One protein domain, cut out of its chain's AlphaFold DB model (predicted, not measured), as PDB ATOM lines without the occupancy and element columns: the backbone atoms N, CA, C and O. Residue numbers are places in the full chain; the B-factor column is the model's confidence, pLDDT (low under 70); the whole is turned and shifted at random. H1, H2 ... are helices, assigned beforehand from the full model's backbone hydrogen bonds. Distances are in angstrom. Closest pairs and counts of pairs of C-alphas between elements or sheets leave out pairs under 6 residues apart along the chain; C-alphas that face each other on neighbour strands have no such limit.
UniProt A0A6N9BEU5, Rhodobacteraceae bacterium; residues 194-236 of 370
ATOM      1  N   ASP A 194       1.805  62.864  78.430       88.44
ATOM      2  CA  ASP A 194       0.509  62.981  79.098       88.44
ATOM      3  C   ASP A 194       0.617  62.483  80.546       88.44
ATOM      4  O   ASP A 194       0.282  63.207  81.475       88.44
ATOM      5  N   LEU A 195       1.244  61.320  80.756       86.00
ATOM      6  CA  LEU A 195       1.490  60.777  82.091       86.00
ATOM      7  C   LEU A 195       2.411  61.670  82.940       86.00
ATOM      8  O   LEU A 195       2.237  61.762  84.151       86.00
ATOM      9  N   LEU A 196       3.390  62.349  82.328       83.75
ATOM     10  CA  LEU A 196       4.214  63.329  83.038       83.75
ATOM     11  C   LEU A 196       3.390  64.547  83.476       83.75
ATOM     12  O   LEU A 196       3.590  65.032  84.586       83.75
ATOM     13  N   ASN A 197       2.482  65.039  82.632       86.19
ATOM     14  CA  ASN A 197       1.595  66.145  82.991       86.19
ATOM     15  C   ASN A 197       0.650  65.740  84.130       86.19
ATOM     16  O   ASN A 197       0.529  66.485  85.100       86.19
ATOM     17  N   ASP A 198       0.080  64.535  84.073       88.31
ATOM     18  CA  ASP A 198      -0.762  63.998  85.145       88.31
ATOM     19  C   ASP A 198       0.010  63.909  86.473       88.31
ATOM     20  O   ASP A 198      -0.505  64.301  87.521       88.31
ATOM     21  N   LEU A 199       1.275  63.465  86.443       84.62
ATOM     22  CA  LEU A 199       2.162  63.452  87.617       84.62
ATOM     23  C   LEU A 199       2.465  64.861  88.140       84.62
ATOM     24  O   LEU A 199       2.540  65.068  89.348       84.62
ATOM     25  N   VAL A 200       2.637  65.845  87.253       84.06
ATOM     26  CA  VAL A 200       2.815  67.250  87.654       84.06
ATOM     27  C   VAL A 200       1.560  67.765  88.355       84.06
ATOM     28  O   VAL A 200       1.676  68.566  89.276       84.06
ATOM     29  N   GLU A 201       0.369  67.332  87.951       87.56
ATOM     30  CA  GLU A 201      -0.882  67.759  88.580       87.56
ATOM     31  C   GLU A 201      -1.149  67.061  89.917       87.56
ATOM     32  O   GLU A 201      -1.529  67.731  90.879       87.56
ATOM     33  N   THR A 202      -0.918  65.749  89.986       89.19
ATOM     34  CA  THR A 202      -1.234  64.903  91.149       89.19
ATOM     35  C   THR A 202      -0.146  64.914  92.226       89.19
ATOM     36  O   THR A 202      -0.465  65.046  93.405       89.19
ATOM     37  N   ASP A 203       1.131  64.882  91.836       86.94
ATOM     38  CA  ASP A 203       2.295  64.755  92.724       86.94
ATOM     39  C   ASP A 203       3.225  65.983  92.646       86.94
ATOM     40  O   ASP A 203       4.456  65.876  92.566       86.94
ATOM     41  N   ARG A 204       2.637  67.191  92.694       84.31
ATOM     42  CA  ARG A 204       3.359  68.479  92.574       84.31
ATOM     43  C   ARG A 204       4.601  68.584  93.448       84.31
ATOM     44  O   ARG A 204       5.599  69.152  93.015       84.31
ATOM     45  N   GLU A 205       4.542  68.081  94.678       86.38
ATOM     46  CA  GLU A 205       5.662  68.180  95.615       86.38
ATOM     47  C   GLU A 205       6.862  67.346  95.153       86.38
ATOM     48  O   GLU A 205       7.987  67.849  95.125       86.38
ATOM     49  N   ILE A 206       6.629  66.105  94.718       82.44
ATOM     50  CA  ILE A 206       7.681  65.206  94.226       82.44
ATOM     51  C   ILE A 206       8.292  65.780  92.947       82.44
ATOM     52  O   ILE A 206       9.516  65.877  92.825       82.44
ATOM     53  N   VAL A 207       7.450  66.222  92.010       81.38
ATOM     54  CA  VAL A 207       7.921  66.826  90.760       81.38
ATOM     55  C   VAL A 207       8.680  68.128  91.026       81.38
ATOM     56  O   VAL A 207       9.732  68.350  90.430       81.38
ATOM     57  N   GLY A 208       8.220  68.952  91.971       81.06
ATOM     58  CA  GLY A 208       8.907  70.173  92.395       81.06
ATOM     59  C   GLY A 208      10.255  69.916  93.081       81.06
ATOM     60  O   GLY A 208      11.177  70.726  92.975       81.06
ATOM     61  N   GLN A 209      10.419  68.781  93.765       80.81
ATOM     62  CA  GLN A 209      11.725  68.355  94.279       80.81
ATOM     63  C   GLN A 209      12.652  67.905  93.144       80.81
ATOM     64  O   GLN A 209      13.822  68.285  93.130       80.81
ATOM     65  N   LEU A 210      12.135  67.154  92.165       78.12
ATOM     66  CA  LEU A 210      12.901  66.720  90.992       78.12
ATOM     67  C   LEU A 210      13.306  67.889  90.088       78.12
ATOM     68  O   LEU A 210      14.415  67.883  89.554       78.12
ATOM     69  N   SER A 211      12.464  68.918  89.957       76.31
ATOM     70  CA  SER A 211      12.738  70.080  89.103       76.31
ATOM     71  C   SER A 211      13.922  70.925  89.580       76.31
ATOM     72  O   SER A 211      14.454  71.727  88.818       76.31
ATOM     73  N   LYS A 212      14.370  70.743  90.831       76.62
ATOM     74  CA  LYS A 212      15.619  71.338  91.337       76.62
ATOM     75  C   LYS A 212      16.858  70.757  90.650       76.62
ATOM     76  O   LYS A 212      17.891  71.416  90.609       76.62
ATOM     77  N   TYR A 213      16.749  69.536  90.128       72.69
ATOM     78  CA  TYR A 213      17.855  68.779  89.540       72.69
ATOM     79  C   TYR A 213      17.676  68.526  88.038       72.69
ATOM     80  O   TYR A 213      18.661  68.317  87.329       72.69
ATOM     81  N   LEU A 214      16.437  68.531  87.542       75.75
ATOM     82  CA  LEU A 214      16.097  68.229  86.155       75.75
ATOM     83  C   LEU A 214      15.258  69.362  85.559       75.75
ATOM     84  O   LEU A 214      14.211  69.716  86.095       75.75
ATOM     85  N   ASP A 215      15.686  69.901  84.417       76.00
ATOM     86  CA  ASP A 215      14.799  70.725  83.589       76.00
ATOM     87  C   ASP A 215      13.729  69.858  82.901       76.00
ATOM     88  O   ASP A 215      13.770  68.628  82.948       76.00
ATOM     89  N   TYR A 216      12.759  70.494  82.242       71.50
ATOM     90  CA  TYR A 216      11.626  69.787  81.641       71.50
ATOM     91  C   TYR A 216      12.035  68.756  80.570       71.50
ATOM     92  O   TYR A 216      11.441  67.683  80.490       71.50
ATOM     93  N   GLU A 217      13.068  69.031  79.767       73.44
ATOM     94  CA  GLU A 217      13.557  68.079  78.759       73.44
ATOM     95  C   GLU A 217      14.290  66.893  79.401       73.44
ATOM     96  O   GLU A 217      14.065  65.737  79.033       73.44
ATOM     97  N   ASN A 218      15.119  67.146  80.416       76.31
ATOM     98  CA  ASN A 218      15.779  66.092  81.179       76.31
ATOM     99  C   ASN A 218      14.770  65.275  82.001       76.31
ATOM    100  O   ASN A 218      14.977  64.077  82.174       76.31
ATOM    101  N   LEU A 219      13.666  65.876  82.453       74.19
ATOM    102  CA  LEU A 219      12.590  65.187  83.163       74.19
ATOM    103  C   LEU A 219      11.865  64.190  82.251       74.19
ATOM    104  O   LEU A 219      11.647  63.051  82.658       74.19
ATOM    105  N   LYS A 220      11.582  64.562  80.994       75.44
ATOM    106  CA  LYS A 220      11.044  63.629  79.983       75.44
ATOM    107  C   LYS A 220      11.981  62.451  79.727       75.44
ATOM    108  O   LYS A 220      11.544  61.306  79.640       75.44
ATOM    109  N   GLN A 221      13.279  62.720  79.576       77.12
ATOM    110  CA  GLN A 221      14.254  61.650  79.361       77.12
ATOM    111  C   GLN A 221      14.391  60.762  80.606       77.12
ATOM    112  O   GLN A 221      14.510  59.547  80.484       77.12
ATOM    113  N   PHE A 222      14.329  61.352  81.798       78.44
ATOM    114  CA  PHE A 222      14.393  60.637  83.066       78.44
ATOM    115  C   PHE A 222      13.201  59.696  83.265       78.44
ATOM    116  O   PHE A 222      13.400  58.530  83.601       78.44
ATOM    117  N   THR A 223      11.971  60.151  83.004       77.62
ATOM    118  CA  THR A 223      10.792  59.276  83.090       77.62
ATOM    119  C   THR A 223      10.858  58.148  82.070       77.62
ATOM    120  O   THR A 223      10.589  56.999  82.419       77.62
ATOM    121  N   LYS A 224      11.307  58.428  80.841       78.44
ATOM    122  CA  LYS A 224      11.574  57.385  79.844       78.44
ATOM    123  C   LYS A 224      12.583  56.348  80.352       78.44
ATOM    124  O   LYS A 224      12.323  55.152  80.250       78.44
ATOM    125  N   ASP A 225      13.697  56.786  80.936       80.25
ATOM    126  CA  ASP A 225      14.723  55.886  81.474       80.25
ATOM    127  C   ASP A 225      14.179  54.995  82.605       80.25
ATOM    128  O   ASP A 225      14.593  53.839  82.719       80.25
ATOM    129  N   ILE A 226      13.257  55.507  83.429       79.38
ATOM    130  CA  ILE A 226      12.556  54.714  84.450       79.38
ATOM    131  C   ILE A 226      11.691  53.643  83.783       79.38
ATOM    132  O   ILE A 226      11.791  52.478  84.161       79.38
ATOM    133  N   PHE A 227      10.890  53.999  82.772       77.62
ATOM    134  CA  PHE A 227      10.050  53.041  82.042       77.62
ATOM    135  C   PHE A 227      10.866  51.930  81.368       77.62
ATOM    136  O   PHE A 227      10.519  50.748  81.474       77.62
ATOM    137  N   ASP A 228      11.975  52.294  80.720       76.19
ATOM    138  CA  ASP A 228      12.879  51.347  80.057       76.19
ATOM    139  C   ASP A 228      13.551  50.399  81.067       76.19
ATOM    140  O   ASP A 228      13.927  49.276  80.729       76.19
ATOM    141  N   LYS A 229      13.672  50.832  82.327       76.62
ATOM    142  CA  LYS A 229      14.279  50.083  83.434       76.62
ATOM    143  C   LYS A 229      13.262  49.656  84.485       76.62
ATOM    144  O   LYS A 229      13.669  49.349  85.604       76.62
ATOM    145  N   ARG A 230      11.968  49.613  84.152       75.38
ATOM    146  CA  ARG A 230      10.878  49.377  85.117       75.38
ATOM    147  C   ARG A 230      11.096  48.143  85.992       75.38
ATOM    148  O   ARG A 230      10.782  48.183  87.174       75.38
ATOM    149  N   ASP A 231      11.726  47.100  85.453       75.50
ATOM    150  CA  ASP A 231      12.021  45.862  86.179       75.50
ATOM    151  C   ASP A 231      12.924  46.105  87.403       75.50
ATOM    152  O   ASP A 231      12.785  45.431  88.420       75.50
ATOM    153  N   TYR A 232      13.793  47.123  87.367       69.50
ATOM    154  CA  TYR A 232      14.621  47.533  88.507       69.50
ATOM    155  C   TYR A 232      13.838  48.235  89.622       69.50
ATOM    156  O   TYR A 232      14.352  48.344  90.735       69.50
ATOM    157  N   PHE A 233      12.628  48.710  89.329       70.75
ATOM    158  CA  PHE A 233      11.753  49.429  90.255       70.75
ATOM    159  C   PHE A 233      10.613  48.551  90.793       70.75
ATOM    160  O   PHE A 233       9.732  49.044  91.483       70.75
ATOM    161  N   THR A 234      10.628  47.247  90.498       68.69
ATOM    162  CA  THR A 234       9.596  46.294  90.948       68.69
ATOM    163  C   THR A 234       9.724  45.877  92.421       68.69
ATOM    164  O   THR A 234       8.833  45.207  92.935       68.69
ATOM    165  N   GLY A 235      10.803  46.266  93.113       67.50
ATOM    166  CA  GLY A 235      11.019  46.013  94.544       67.50
ATOM    167  C   GLY A 235      10.978  47.286  95.395       67.50
ATOM    168  O   GLY A 235      10.962  48.396  94.868       67.50
ATOM    169  N   GLU A 236      11.008  47.141  96.723       63.59
ATOM    170  CA  GLU A 236      11.055  48.288  97.637       63.59
ATOM    171  C   GLU A 236      12.351  49.097  97.465       63.59
ATOM    172  O   GLU A 236      13.449  48.660  97.819       63.59
TER     173      GLU A 236
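What this domain is: This is residues 194 to 236 of the 370 residues of a protein of Rhodobacteraceae bacterium (UniProt A0A6N9BEU5). The four helices make an open U: H3, the longest, is its base, H1 and H2 gather over the first part of H3, and at its far end H4 and residues 234 to 236 turn to the same side and stick out. The printed part has 43 residues, 33 of them in the helices H1 to H4 in that order, with no named strand; its class is all helix, and it is only just compact, close to loose, with a radius of gyration of the C-alphas of 10.9 A and spans of 25 by 20 by 19 A.

Where its parts are: Find C-alpha 194 at (0.509, 62.981, 79.098); from there H1, residues 194 to 202, runs 12.3 A. H2 is residues 204 to 210. H3, residues 216 to 228, runs 18.6 A. H4, residues 230 to 233, ends at (11.753, 49.429, 90.255).

How they stand to each other: Look at Val 200 and Val 207, the closest C-alphas of H1 and H2, 6.0 A apart: close but not clearly touching, a steep tilt of 67 degrees, opposite ways. H2 and H3 are close but not clearly touching, about perpendicular at 90 degrees; closest are C-alphas 210 and 219, 8.0 A. H4 is apart from H1 and H2. Every O i to N i+4 pair is within hydrogen-bond range in H1, H2 and H3; H4 is too short for one.

The domain as a whole: C-alphas 217 and 236 are farthest apart, 27.5 A. The printed part has no cut, and its three links are tight. Residues 232 and 234 to 236 have pLDDT under 70.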